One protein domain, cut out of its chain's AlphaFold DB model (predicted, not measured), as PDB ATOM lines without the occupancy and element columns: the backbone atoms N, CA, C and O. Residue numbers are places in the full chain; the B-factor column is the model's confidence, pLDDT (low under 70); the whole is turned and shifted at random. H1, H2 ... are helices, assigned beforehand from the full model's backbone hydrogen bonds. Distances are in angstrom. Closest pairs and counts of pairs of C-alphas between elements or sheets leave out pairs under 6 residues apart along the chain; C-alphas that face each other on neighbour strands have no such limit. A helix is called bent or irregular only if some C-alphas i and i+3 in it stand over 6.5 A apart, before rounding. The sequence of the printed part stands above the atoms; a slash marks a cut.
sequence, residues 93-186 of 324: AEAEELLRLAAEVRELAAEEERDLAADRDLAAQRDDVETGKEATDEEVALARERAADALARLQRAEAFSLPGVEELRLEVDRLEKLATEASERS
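Overview. This is residues 93 to 186 of the 324 residues of the protein "Hypothetical protein" of Polarella glacialis (UniProt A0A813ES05). The model is an open V of two unequal arms: one long helix, H1, and a helical hairpin of H2 and H3 side by side, which folds back from the last residues of H1 and slants away from it. H1 makes most of the length, and its residues 93 to 128 stick out with nothing packed on them. The printed part has 94 residues with three named helices, in the order H1, H2, H3, and no named strand; the class is all helix. The whole is loose, with a radius of gyration of the C-alphas of 18.0 A, and only just elongated, spanning 60 by 30 by 18 A.

Along the chain. The printed part begins with H1, residues 93 to 130, which is 55.8 A long from C-alpha 93 at (-74.320, -59.903, -12.405) to C-alpha 130 at (-38.761, -19.201, -26.435). After six residues comes H2, residues 137 to 159, 33.2 A from first to last C-alpha, beginning at C-alpha 137 at (-28.325, -30.112, -17.343). Five residues further on, H3 takes up residues 165 to 186, 31.3 A long, and ends at C-alpha 186 at (-25.946, -25.911, -22.809). None of the three helices is bent or irregular.

Arrangement. H1 touches no helix. H1 and H2 are apart, though they follow each other in the chain. H1 and H3 are apart as well. H2 and H3 touch, with 27 pairs of C-alphas within 8 A. Their closest C-alphas are those of Ala 147 and Leu 175, 5.4 A apart, and their centres are 9.2 A apart. They run opposite ways at a shallow tilt of 18 degrees and form a helical hairpin. In H1, H2 and H3 every backbone O i to N i+4 pair is within hydrogen-bond range.

Size, cuts and confidence. The two C-alphas farthest apart are those of Ala 93 and Glu 184, at 60.3 A. Residues 93 to 128, which belong to H1, stand free. Without them the body has 58 residues, spans 40 by 18 by 13 A and has a radius of gyration of 13.2 A. The printed part has no cut. The link from H1 to H2 is short, the link from H2 to H3 is tight, and no link is long. The mean pLDDT of the printed part is 70.7. It is under 70 in 30 residues: 120 to 141, 157, 163 to 164, 168, 182 to 183 and 185 to 186.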
ATOM      1  N   ALA A  93     -75.596 -59.605 -11.757       73.31
ATOM      2  CA  ALA A  93     -74.320 -59.903 -12.405       73.31
ATOM      3  C   ALA A  93     -73.991 -58.885 -13.510       73.31
ATOM      4  O   ALA A  93     -72.867 -58.386 -13.565       73.31
ATOM      5  N   GLU A  94     -74.981 -58.521 -14.333       75.06
ATOM      6  CA  GLU A  94     -74.836 -57.466 -15.344       75.06
ATOM      7  C   GLU A  94     -74.565 -56.099 -14.693       75.06
ATOM      8  O   GLU A  94     -73.699 -55.352 -15.149       75.06
ATOM      9  N   ALA A  95     -75.231 -55.783 -13.577       75.75
ATOM     10  CA  ALA A  95     -74.973 -54.553 -12.831       75.75
ATOM     11  C   ALA A  95     -73.551 -54.501 -12.236       75.75
ATOM     12  O   ALA A  95     -72.906 -53.451 -12.281       75.75
ATOM     13  N   GLU A  96     -73.027 -55.614 -11.704       75.44
ATOM     14  CA  GLU A  96     -71.640 -55.682 -11.219       75.44
ATOM     15  C   GLU A  96     -70.611 -55.544 -12.350       75.44
ATOM     16  O   GLU A  96     -69.573 -54.901 -12.156       75.44
ATOM     17  N   GLU A  97     -70.888 -56.109 -13.526       76.19
ATOM     18  CA  GLU A  97     -70.022 -55.992 -14.702       76.19
ATOM     19  C   GLU A  97     -70.000 -54.556 -15.243       76.19
ATOM     20  O   GLU A  97     -68.925 -54.007 -15.493       76.19
ATOM     21  N   LEU A  98     -71.158 -53.892 -15.310       78.50
ATOM     22  CA  LEU A  98     -71.252 -52.482 -15.697       78.50
ATOM     23  C   LEU A  98     -70.534 -51.554 -14.710       78.50
ATOM     24  O   LEU A  98     -69.868 -50.611 -15.128       78.50
ATOM     25  N   LEU A  99     -70.619 -51.825 -13.403       80.19
ATOM     26  CA  LEU A  99     -69.883 -51.059 -12.390       80.19
ATOM     27  C   LEU A  99     -68.369 -51.259 -12.494       80.19
ATOM     28  O   LEU A  99     -67.613 -50.315 -12.257       80.19
ATOM     29  N   ARG A 100     -67.919 -52.463 -12.861       85.06
ATOM     30  CA  ARG A 100     -66.503 -52.740 -13.115       85.06
ATOM     31  C   ARG A 100     -66.009 -51.996 -14.354       85.06
ATOM     32  O   ARG A 100     -65.001 -51.305 -14.262       85.06
ATOM     33  N   LEU A 101     -66.734 -52.081 -15.467       78.81
ATOM     34  CA  LEU A 101     -66.390 -51.357 -16.694       78.81
ATOM     35  C   LEU A 101     -66.398 -49.841 -16.467       78.81
ATOM     36  O   LEU A 101     -65.499 -49.145 -16.921       78.81
ATOM     37  N   ALA A 102     -67.353 -49.319 -15.694       77.25
ATOM     38  CA  ALA A 102     -67.374 -47.907 -15.323       77.25
ATOM     39  C   ALA A 102     -66.172 -47.494 -14.454       77.25
ATOM     40  O   ALA A 102     -65.746 -46.342 -14.520       77.25
ATOM     41  N   ALA A 103     -65.627 -48.400 -13.635       79.38
ATOM     42  CA  ALA A 103     -64.406 -48.146 -12.874       79.38
ATOM     43  C   ALA A 103     -63.164 -48.150 -13.780       79.38
ATOM     44  O   ALA A 103     -62.368 -47.223 -13.685       79.38
ATOM     45  N   GLU A 104     -63.055 -49.117 -14.698       80.81
ATOM     46  CA  GLU A 104     -61.968 -49.187 -15.691       80.81
ATOM     47  C   GLU A 104     -61.968 -47.941 -16.602       80.81
ATOM     48  O   GLU A 104     -60.925 -47.334 -16.824       80.81
ATOM     49  N   VAL A 105     -63.141 -47.467 -17.041       78.69
ATOM     50  CA  VAL A 105     -63.263 -46.228 -17.837       78.69
ATOM     51  C   VAL A 105     -62.851 -44.985 -17.042       78.69
ATOM     52  O   VAL A 105     -62.238 -44.083 -17.603       78.69
ATOM     53  N   ARG A 106     -63.158 -44.910 -15.740       78.50
ATOM     54  CA  ARG A 106     -62.717 -43.784 -14.894       78.50
ATOM     55  C   ARG A 106     -61.212 -43.787 -14.660       78.50
ATOM     56  O   ARG A 106     -60.632 -42.717 -14.541       78.50
ATOM     57  N   GLU A 107     -60.608 -44.964 -14.558       80.25
ATOM     58  CA  GLU A 107     -59.160 -45.105 -14.410       80.25
ATOM     59  C   GLU A 107     -58.437 -44.673 -15.688       80.25
ATOM     60  O   GLU A 107     -57.541 -43.840 -15.607       80.25
ATOM     61  N   LEU A 108     -58.915 -45.121 -16.856       75.06
ATOM     62  CA  LEU A 108     -58.399 -44.686 -18.158       75.06
ATOM     63  C   LEU A 108     -58.582 -43.179 -18.383       75.06
ATOM     64  O   LEU A 108     -57.652 -42.509 -18.813       75.06
ATOM     65  N   ALA A 109     -59.741 -42.618 -18.028       71.44
ATOM     66  CA  ALA A 109     -59.971 -41.175 -18.125       71.44
ATOM     67  C   ALA A 109     -59.059 -40.370 -17.181       71.44
ATOM     68  O   ALA A 109     -58.642 -39.266 -17.517       71.44
ATOM     69  N   ALA A 110     -58.733 -40.912 -16.003       77.00
ATOM     70  CA  ALA A 110     -57.798 -40.280 -15.075       77.00
ATOM     71  C   ALA A 110     -56.338 -40.390 -15.543       77.00
ATOM     72  O   ALA A 110     -55.524 -39.545 -15.181       77.00
ATOM     73  N   GLU A 111     -55.991 -41.428 -16.304       78.44
ATOM     74  CA  GLU A 111     -54.690 -41.559 -16.962       78.44
ATOM     75  C   GLU A 111     -54.565 -40.545 -18.108       78.44
ATOM     76  O   GLU A 111     -53.620 -39.764 -18.120       78.44
ATOM     77  N   GLU A 112     -55.595 -40.421 -18.947       77.50
ATOM     78  CA  GLU A 112     -55.662 -39.413 -20.014       77.50
ATOM     79  C   GLU A 112     -55.626 -37.973 -19.464       77.50
ATOM     80  O   GLU A 112     -54.962 -37.102 -20.022       77.50
ATOM     81  N   GLU A 113     -56.273 -37.700 -18.324       71.56
ATOM     82  CA  GLU A 113     -56.195 -36.386 -17.670       71.56
ATOM     83  C   GLU A 113     -54.786 -36.077 -17.128       71.56
ATOM     84  O   GLU A 113     -54.369 -34.916 -17.144       71.56
ATOM     85  N   ARG A 114     -54.025 -37.094 -16.689       75.88
ATOM     86  CA  ARG A 114     -52.614 -36.924 -16.295       75.88
ATOM     87  C   ARG A 114     -51.721 -36.676 -17.504       75.88
ATOM     88  O   ARG A 114     -50.858 -35.808 -17.419       75.88
ATOM     89  N   ASP A 115     -51.958 -37.378 -18.606       74.06
ATOM     90  CA  ASP A 115     -51.214 -37.183 -19.852       74.06
ATOM     91  C   ASP A 115     -51.465 -35.777 -20.417       74.06
ATOM     92  O   ASP A 115     -50.525 -35.040 -20.704       74.06
ATOM     93  N   LEU A 116     -52.720 -35.318 -20.428       70.62
ATOM     94  CA  LEU A 116     -53.070 -33.951 -20.830       70.62
ATOM     95  C   LEU A 116     -52.516 -32.878 -19.878       70.62
ATOM     96  O   LEU A 116     -52.253 -31.751 -20.305       70.62
ATOM     97  N   ALA A 117     -52.368 -33.183 -18.586       72.56
ATOM     98  CA  ALA A 117     -51.700 -32.288 -17.644       72.56
ATOM     99  C   ALA A 117     -50.193 -32.200 -17.939       72.56
ATOM    100  O   ALA A 117     -49.657 -31.094 -17.977       72.56
ATOM    101  N   ALA A 118     -49.545 -33.328 -18.241       70.06
ATOM    102  CA  ALA A 118     -48.149 -33.359 -18.670       70.06
ATOM    103  C   ALA A 118     -47.937 -32.583 -19.985       70.06
ATOM    104  O   ALA A 118     -46.980 -31.820 -20.097       70.06
ATOM    105  N   ASP A 119     -48.871 -32.679 -20.935       71.12
ATOM    106  CA  ASP A 119     -48.839 -31.912 -22.187       71.12
ATOM    107  C   ASP A 119     -49.008 -30.399 -21.972       71.12
ATOM    108  O   ASP A 119     -48.420 -29.585 -22.693       71.12
ATOM    109  N   ARG A 120     -49.791 -29.984 -20.968       69.94
ATOM    110  CA  ARG A 120     -49.910 -28.566 -20.587       69.94
ATOM    111  C   ARG A 120     -48.649 -28.045 -19.912       69.94
ATOM    112  O   ARG A 120     -48.250 -26.921 -20.207       69.94
ATOM    113  N   ASP A 121     -48.010 -28.851 -19.071       68.62
ATOM    114  CA  ASP A 121     -46.713 -28.510 -18.484       68.62
ATOM    115  C   ASP A 121     -45.636 -28.399 -19.579       68.62
ATOM    116  O   ASP A 121     -44.832 -27.467 -19.557       68.62
ATOM    117  N   LEU A 122     -45.683 -29.256 -20.610       57.34
ATOM    118  CA  LEU A 122     -44.845 -29.138 -21.809       57.34
ATOM    119  C   LEU A 122     -45.118 -27.842 -22.583       57.34
ATOM    120  O   LEU A 122     -44.182 -27.189 -23.036       57.34
ATOM    121  N   ALA A 123     -46.381 -27.440 -22.739       61.66
ATOM    122  CA  ALA A 123     -46.721 -26.176 -23.388       61.66
ATOM    123  C   ALA A 123     -46.224 -24.956 -22.590       61.66
ATOM    124  O   ALA A 123     -45.713 -24.017 -23.190       61.66
ATOM    125  N   ALA A 124     -46.297 -24.994 -21.257       59.03
ATOM    126  CA  ALA A 124     -45.754 -23.941 -20.399       59.03
ATOM    127  C   ALA A 124     -44.214 -23.877 -20.457       59.03
ATOM    128  O   ALA A 124     -43.645 -22.791 -20.522       59.03
ATOM    129  N   GLN A 125     -43.536 -25.027 -20.525       55.41
ATOM    130  CA  GLN A 125     -42.083 -25.091 -20.719       55.41
ATOM    131  C   GLN A 125     -41.652 -24.572 -22.104       55.41
ATOM    132  O   GLN A 125     -40.560 -24.026 -22.236       55.41
ATOM    133  N   ARG A 126     -42.503 -24.673 -23.140       55.88
ATOM    134  CA  ARG A 126     -42.233 -24.078 -24.468       55.88
ATOM    135  C   ARG A 126     -42.166 -22.552 -24.421       55.88
ATOM    136  O   ARG A 126     -41.289 -21.991 -25.074       55.88
ATOM    137  N   ASP A 127     -43.029 -21.909 -23.636       53.28
ATOM    138  CA  ASP A 127     -42.995 -20.454 -23.449       53.28
ATOM    139  C   ASP A 127     -41.700 -20.022 -22.732       53.28
ATOM    140  O   ASP A 127     -41.106 -19.004 -23.083       53.28
ATOM    141  N   ASP A 128     -41.192 -20.825 -21.791       49.56
ATOM    142  CA  ASP A 128     -39.890 -20.584 -21.154       49.56
ATOM    143  C   ASP A 128     -38.705 -20.811 -22.125       49.56
ATOM    144  O   ASP A 128     -37.748 -20.032 -22.116       49.56
ATOM    145  N   VAL A 129     -38.785 -21.801 -23.024       48.84
ATOM    146  CA  VAL A 129     -37.769 -22.094 -24.061       48.84
ATOM    147  C   VAL A 129     -37.663 -20.982 -25.116       48.84
ATOM    148  O   VAL A 129     -36.556 -20.681 -25.567       48.84
ATOM    149  N   GLU A 130     -38.768 -20.331 -25.488       53.00
ATOM    150  CA  GLU A 130     -38.761 -19.201 -26.435       53.00
ATOM    151  C   GLU A 130     -38.152 -17.922 -25.820       53.00
ATOM    152  O   GLU A 130     -37.658 -17.054 -26.540       53.00
ATOM    153  N   THR A 131     -38.086 -17.826 -24.484       54.25
ATOM    154  CA  THR A 131     -37.485 -16.677 -23.776       54.25
ATOM    155  C   THR A 131     -35.960 -16.732 -23.619       54.25
ATOM    156  O   THR A 131     -35.379 -15.823 -23.026       54.25
ATOM    157  N   GLY A 132     -35.284 -17.742 -24.181       48.25
ATOM    158  CA  GLY A 132     -33.818 -17.782 -24.250       48.25
ATOM    159  C   GLY A 132     -33.112 -18.088 -22.926       48.25
ATOM    160  O   GLY A 132     -31.960 -17.696 -22.752       48.25
ATOM    161  N   LYS A 133     -33.774 -18.779 -21.989       57.28
ATOM    162  CA  LYS A 133     -33.088 -19.368 -20.831       57.28
ATOM    163  C   LYS A 133     -32.204 -20.527 -21.298       57.28
ATOM    164  O   LYS A 133     -32.632 -21.352 -22.106       57.28
ATOM    165  N   GLU A 134     -30.971 -20.560 -20.801       56.78
ATOM    166  CA  GLU A 134     -30.062 -21.695 -20.968       56.78
ATOM    167  C   GLU A 134     -30.742 -22.957 -20.423       56.78
ATOM    168  O   GLU A 134     -31.266 -22.944 -19.307       56.78
ATOM    169  N   ALA A 135     -30.774 -24.017 -21.233       59.47
ATOM    170  CA  ALA A 135     -31.308 -25.301 -20.805       59.47
ATOM    171  C   ALA A 135     -30.393 -25.861 -19.713       59.47
ATOM    172  O   ALA A 135     -29.179 -25.980 -19.905       59.47
ATOM    173  N   THR A 136     -30.971 -26.178 -18.563       68.19
ATOM    174  CA  THR A 136     -30.234 -26.769 -17.445       68.19
ATOM    175  C   THR A 136     -29.850 -28.217 -17.763       68.19
ATOM    176  O   THR A 136     -30.555 -28.912 -18.498       68.19
ATOM    177  N   ASP A 137     -28.757 -28.712 -17.176       62.12
ATOM    178  CA  ASP A 137     -28.325 -30.112 -17.343       62.12
ATOM    179  C   ASP A 137     -29.428 -31.116 -16.950       62.12
ATOM    180  O   ASP A 137     -29.536 -32.197 -17.531       62.12
ATOM    181  N   GLU A 138     -30.296 -30.736 -16.003       69.94
ATOM    182  CA  GLU A 138     -31.470 -31.516 -15.597       69.94
ATOM    183  C   GLU A 138     -32.529 -31.602 -16.709       69.94
ATOM    184  O   GLU A 138     -33.107 -32.667 -16.926       69.94
ATOM    185  N   GLU A 139     -32.755 -30.525 -17.466       66.69
ATOM    186  CA  GLU A 139     -33.685 -30.510 -18.604       66.69
ATOM    187  C   GLU A 139     -33.151 -31.331 -19.784       66.69
ATOM    188  O   GLU A 139     -33.916 -32.047 -20.434       66.69
ATOM    189  N   VAL A 140     -31.835 -31.294 -20.027       68.50
ATOM    190  CA  VAL A 140     -31.181 -32.125 -21.052       68.50
ATOM    191  C   VAL A 140     -31.260 -33.607 -20.678       68.50
ATOM    192  O   VAL A 140     -31.598 -34.441 -21.522       68.50
ATOM    193  N   ALA A 141     -30.992 -33.948 -19.415       69.56
ATOM    194  CA  ALA A 141     -31.103 -35.318 -18.920       69.56
ATOM    195  C   ALA A 141     -32.542 -35.846 -19.034       69.56
ATOM    196  O   ALA A 141     -32.755 -36.944 -19.553       69.56
ATOM    197  N   LEU A 142     -33.529 -35.034 -18.645       74.25
ATOM    198  CA  LEU A 142     -34.945 -35.384 -18.737       74.25
ATOM    199  C   LEU A 142     -35.411 -35.550 -20.193       74.25
ATOM    200  O   LEU A 142     -36.193 -36.452 -20.497       74.25
ATOM    201  N   ALA A 143     -34.923 -34.715 -21.115       70.31
ATOM    202  CA  ALA A 143     -35.217 -34.846 -22.541       70.31
ATOM    203  C   ALA A 143     -34.642 -36.147 -23.131       70.31
ATOM    204  O   ALA A 143     -35.330 -36.834 -23.886       70.31
ATOM    205  N   ARG A 144     -33.414 -36.525 -22.745       73.62
ATOM    206  CA  ARG A 144     -32.774 -37.782 -23.173       73.62
ATOM    207  C   ARG A 144     -33.482 -39.015 -22.619       73.62
ATOM    208  O   ARG A 144     -33.690 -39.975 -23.357       73.62
ATOM    209  N   GLU A 145     -33.889 -38.980 -21.351       78.12
ATOM    210  CA  GLU A 145     -34.670 -40.057 -20.734       78.12
ATOM    211  C   GLU A 145     -35.997 -40.261 -21.477       78.12
ATOM    212  O   GLU A 145     -36.339 -41.381 -21.852       78.12
ATOM    213  N   ARG A 146     -36.703 -39.170 -21.794       74.69
ATOM    214  CA  ARG A 146     -37.969 -39.221 -22.538       74.69
ATOM    215  C   ARG A 146     -37.801 -39.700 -23.980       74.69
ATOM    216  O   ARG A 146     -38.655 -40.445 -24.457       74.69
ATOM    217  N   ALA A 147     -36.715 -39.325 -24.657       71.69
ATOM    218  CA  ALA A 147     -36.402 -39.828 -25.994       71.69
ATOM    219  C   ALA A 147     -36.169 -41.351 -25.979       71.69
ATOM    220  O   ALA A 147     -36.739 -42.071 -26.802       71.69
ATOM    221  N   ALA A 148     -35.420 -41.860 -24.994       73.75
ATOM    222  CA  ALA A 148     -35.207 -43.298 -24.819       73.75
ATOM    223  C   ALA A 148     -36.526 -44.049 -24.554       73.75
ATOM    224  O   ALA A 148     -36.781 -45.114 -25.123       73.75
ATOM    225  N   ASP A 149     -37.401 -43.460 -23.742       77.56
ATOM    226  CA  ASP A 149     -38.715 -44.010 -23.414       77.56
ATOM    227  C   ASP A 149     -39.666 -44.046 -24.623       77.56
ATOM    228  O   ASP A 149     -40.389 -45.027 -24.833       77.56
ATOM    229  N   ALA A 150     -39.655 -42.992 -25.444       71.75
ATOM    230  CA  ALA A 150     -40.415 -42.913 -26.687       71.75
ATOM    231  C   ALA A 150     -39.909 -43.936 -27.718       71.75
ATOM    232  O   ALA A 150     -40.712 -44.646 -28.330       71.75
ATOM    233  N   LEU A 151     -38.591 -44.107 -27.831       74.06
ATOM    234  CA  LEU A 151     -37.965 -45.096 -28.711       74.06
ATOM    235  C   LEU A 151     -38.325 -46.532 -28.293       74.06
ATOM    236  O   LEU A 151     -38.669 -47.365 -29.135       74.06
ATOM    237  N   ALA A 152     -38.377 -46.816 -26.988       78.12
ATOM    238  CA  ALA A 152     -38.838 -48.105 -26.468       78.12
ATOM    239  C   ALA A 152     -40.339 -48.368 -26.724       78.12
ATOM    240  O   ALA A 152     -40.767 -49.527 -26.825       78.12
ATOM    241  N   ARG A 153     -41.177 -47.325 -26.803       75.25
ATOM    242  CA  ARG A 153     -42.592 -47.448 -27.207       75.25
ATOM    243  C   ARG A 153     -42.718 -47.673 -28.711       75.25
ATOM    244  O   ARG A 153     -43.488 -48.545 -29.110       75.25
ATOM    245  N   LEU A 154     -41.928 -46.966 -29.519       73.69
ATOM    246  CA  LEU A 154     -41.877 -47.138 -30.969       73.69
ATOM    247  C   LEU A 154     -41.472 -48.568 -31.350       73.69
ATOM    248  O   LEU A 154     -42.197 -49.222 -32.095       73.69
ATOM    249  N   GLN A 155     -40.397 -49.103 -30.765       78.69
ATOM    250  CA  GLN A 155     -39.952 -50.481 -31.018       78.69
ATOM    251  C   GLN A 155     -41.035 -51.518 -30.690       78.69
ATOM    252  O   GLN A 155     -41.228 -52.490 -31.421       78.69
ATOM    253  N   ARG A 156     -41.793 -51.303 -29.605       74.50
ATOM    254  CA  ARG A 156     -42.941 -52.153 -29.259       74.50
ATOM    255  C   ARG A 156     -44.076 -51.993 -30.273       74.50
ATOM    256  O   ARG A 156     -44.624 -52.996 -30.722       74.50
ATOM    257  N   ALA A 157     -44.413 -50.769 -30.666       69.44
ATOM    258  CA  ALA A 157     -45.467 -50.509 -31.643       69.44
ATOM    259  C   ALA A 157     -45.150 -51.111 -33.024       69.44
ATOM    260  O   ALA A 157     -46.035 -51.697 -33.648       69.44
ATOM    261  N   GLU A 158     -43.890 -51.052 -33.460       73.69
ATOM    262  CA  GLU A 158     -43.406 -51.686 -34.689       73.69
ATOM    263  C   GLU A 158     -43.484 -53.215 -34.613       73.69
ATOM    264  O   GLU A 158     -44.024 -53.851 -35.521       73.69
ATOM    265  N   ALA A 159     -43.035 -53.809 -33.501       77.56
ATOM    266  CA  ALA A 159     -43.077 -55.257 -33.290       77.56
ATOM    267  C   ALA A 159     -44.504 -55.835 -33.336       77.56
ATOM    268  O   ALA A 159     -44.702 -56.970 -33.771       77.56
ATOM    269  N   PHE A 160     -45.503 -55.052 -32.917       75.44
ATOM    270  CA  PHE A 160     -46.914 -55.450 -32.918       75.44
ATOM    271  C   PHE A 160     -47.735 -54.837 -34.064       75.44
ATOM    272  O   PHE A 160     -48.946 -55.050 -34.110       75.44
ATOM    273  N   SER A 161     -47.094 -54.126 -35.004       77.50
ATOM    274  CA  SER A 161     -47.744 -53.475 -36.156       77.50
ATOM    275  C   SER A 161     -48.964 -52.632 -35.758       77.50
ATOM    276  O   SER A 161     -50.030 -52.718 -36.375       77.50
ATOM    277  N   LEU A 162     -48.826 -51.853 -34.683       71.94
ATOM    278  CA  LEU A 162     -49.909 -51.020 -34.171       71.94
ATOM    279  C   LEU A 162     -50.166 -49.821 -35.106       71.94
ATOM    280  O   LEU A 162     -49.232 -49.290 -35.707       71.94
ATOM    281  N   PRO A 163     -51.421 -49.363 -35.249       63.19
ATOM    282  CA  PRO A 163     -51.698 -48.082 -35.895       63.19
ATOM    283  C   PRO A 163     -51.069 -46.938 -35.075       63.19
ATOM    284  O   PRO A 163     -51.080 -46.997 -33.848       63.19
ATOM    285  N   GLY A 164     -50.514 -45.919 -35.743       69.50
ATOM    286  CA  GLY A 164     -49.846 -44.776 -35.089       69.50
ATOM    287  C   GLY A 164     -48.314 -44.870 -34.996       69.50
ATOM    288  O   GLY A 164     -47.679 -43.989 -34.428       69.50
ATOM    289  N   VAL A 165     -47.686 -45.897 -35.584       75.50
ATOM    290  CA  VAL A 165     -46.212 -46.030 -35.632       75.50
ATOM    291  C   VAL A 165     -45.538 -44.820 -36.288       75.50
ATOM    292  O   VAL A 165     -44.528 -44.350 -35.785       75.50
ATOM    293  N   GLU A 166     -46.103 -44.279 -37.369       71.31
ATOM    294  CA  GLU A 166     -45.546 -43.091 -38.038       71.31
ATOM    295  C   GLU A 166     -45.617 -41.833 -37.157       71.31
ATOM    296  O   GLU A 166     -44.701 -41.017 -37.172       71.31
ATOM    297  N   GLU A 167     -46.661 -41.696 -36.337       74.12
ATOM    298  CA  GLU A 167     -46.783 -40.592 -35.373       74.12
ATOM    299  C   GLU A 167     -45.751 -40.738 -34.245       74.12
ATOM    300  O   GLU A 167     -45.112 -39.759 -33.867       74.12
ATOM    301  N   LEU A 168     -45.511 -41.967 -33.773       68.25
ATOM    302  CA  LEU A 168     -44.461 -42.262 -32.794       68.25
ATOM    303  C   LEU A 168     -43.047 -42.049 -33.352       68.25
ATOM    304  O   LEU A 168     -42.184 -41.586 -32.614       68.25
ATOM    305  N   ARG A 169     -42.799 -42.349 -34.634       73.88
ATOM    306  CA  ARG A 169     -41.516 -42.052 -35.301       73.88
ATOM    307  C   ARG A 169     -41.242 -40.557 -35.321       73.88
ATOM    308  O   ARG A 169     -40.179 -40.129 -34.890       73.88
ATOM    309  N   LEU A 170     -42.232 -39.773 -35.749       77.81
ATOM    310  CA  LEU A 170     -42.130 -38.315 -35.764       77.81
ATOM    311  C   LEU A 170     -41.882 -37.741 -34.365       77.81
ATOM    312  O   LEU A 170     -41.138 -36.772 -34.233       77.81
ATOM    313  N   GLU A 171     -42.482 -38.329 -33.330       76.69
ATOM    314  CA  GLU A 171     -42.264 -37.899 -31.949       76.69
ATOM    315  C   GLU A 171     -40.857 -38.253 -31.442       76.69
ATOM    316  O   GLU A 171     -40.209 -37.410 -30.825       76.69
ATOM    317  N   VAL A 172     -40.340 -39.448 -31.754       76.19
ATOM    318  CA  VAL A 172     -38.957 -39.836 -31.420       76.19
ATOM    319  C   VAL A 172     -37.952 -38.906 -32.100       76.19
ATOM    320  O   VAL A 172     -37.136 -38.298 -31.408       76.19
ATOM    321  N   ASP A 173     -38.071 -38.705 -33.415       73.62
ATOM    322  CA  ASP A 173     -37.185 -37.817 -34.182       73.62
ATOM    323  C   ASP A 173     -37.209 -36.384 -33.623       73.62
ATOM    324  O   ASP A 173     -36.193 -35.687 -33.550       73.62
ATOM    325  N   ARG A 174     -38.389 -35.927 -33.197       75.75
ATOM    326  CA  ARG A 174     -38.572 -34.599 -32.613       75.75
ATOM    327  C   ARG A 174     -37.930 -34.482 -31.234       75.75
ATOM    328  O   ARG A 174     -37.293 -33.463 -30.964       75.75
ATOM    329  N   LEU A 175     -38.091 -35.483 -30.372       72.19
ATOM    330  CA  LEU A 175     -37.489 -35.504 -29.037       72.19
ATOM    331  C   LEU A 175     -35.961 -35.604 -29.111       72.19
ATOM    332  O   LEU A 175     -35.279 -34.906 -28.364       72.19
ATOM    333  N   GLU A 176     -35.416 -36.379 -30.050       74.56
ATOM    334  CA  GLU A 176     -33.971 -36.434 -30.303       74.56
ATOM    335  C   GLU A 176     -33.425 -35.089 -30.793       74.56
ATOM    336  O   GLU A 176     -32.395 -34.614 -30.302       74.56
ATOM    337  N   LYS A 177     -34.143 -34.418 -31.702       77.62
ATOM    338  CA  LYS A 177     -33.774 -33.076 -32.167       77.62
ATOM    339  C   LYS A 177     -33.786 -32.061 -31.025       77.62
ATOM    340  O   LYS A 177     -32.835 -31.303 -30.887       77.62
ATOM    341  N   LEU A 178     -34.812 -32.082 -30.171       73.44
ATOM    342  CA  LEU A 178     -34.897 -31.203 -29.001       73.44
ATOM    343  C   LEU A 178     -33.796 -31.488 -27.975       73.44
ATOM    344  O   LEU A 178     -33.223 -30.547 -27.434       73.44
ATOM    345  N   ALA A 179     -33.468 -32.757 -27.728       72.31
ATOM    346  CA  ALA A 179     -32.371 -33.134 -26.838       72.31
ATOM    347  C   ALA A 179     -31.009 -32.676 -27.387       72.31
ATOM    348  O   ALA A 179     -30.156 -32.225 -26.623       72.31
ATOM    349  N   THR A 180     -30.826 -32.740 -28.708       71.94
ATOM    350  CA  THR A 180     -29.620 -32.252 -29.393       71.94
ATOM    351  C   THR A 180     -29.534 -30.726 -29.325       71.94
ATOM    352  O   THR A 180     -28.536 -30.194 -28.856       71.94
ATOM    353  N   GLU A 181     -30.610 -30.013 -29.667       73.62
ATOM    354  CA  GLU A 181     -30.686 -28.545 -29.603       73.62
ATOM    355  C   GLU A 181     -30.573 -27.998 -28.168       73.62
ATOM    356  O   GLU A 181     -30.096 -26.881 -27.961       73.62
ATOM    357  N   ALA A 182     -31.049 -28.735 -27.161       67.31
ATOM    358  CA  ALA A 182     -30.842 -28.394 -25.756       67.31
ATOM    359  C   ALA A 182     -29.368 -28.581 -25.367       67.31
ATOM    360  O   ALA A 182     -28.775 -27.670 -24.802       67.31
ATOM    361  N   SER A 183     -28.748 -29.696 -25.770       64.69
ATOM    362  CA  SER A 183     -27.322 -29.959 -25.545       64.69
ATOM    363  C   SER A 183     -26.413 -28.917 -26.211       64.69
ATOM    364  O   SER A 183     -25.451 -28.478 -25.593       64.69
ATOM    365  N   GLU A 184     -26.722 -28.497 -27.439       70.00
ATOM    366  CA  GLU A 184     -25.974 -27.464 -28.177       70.00
ATOM    367  C   GLU A 184     -26.112 -26.066 -27.554       70.00
ATOM    368  O   GLU A 184     -25.224 -25.226 -27.701       70.00
ATOM    369  N   ARG A 185     -27.215 -25.800 -26.843       62.81
ATOM    370  CA  ARG A 185     -27.419 -24.549 -26.094       62.81
ATOM    371  C   ARG A 185     -26.774 -24.567 -24.712       62.81
ATOM    372  O   ARG A 185     -26.373 -23.509 -24.241       62.81
ATOM    373  N   SER A 186     -26.665 -25.735 -24.078       55.75
ATOM    374  CA  SER A 186     -25.946 -25.911 -22.809       55.75
ATOM    375  C   SER A 186     -24.423 -25.907 -22.994       55.75
ATOM    376  O   SER A 186     -23.691 -25.668 -22.037       55.75
TER     377      SER A 186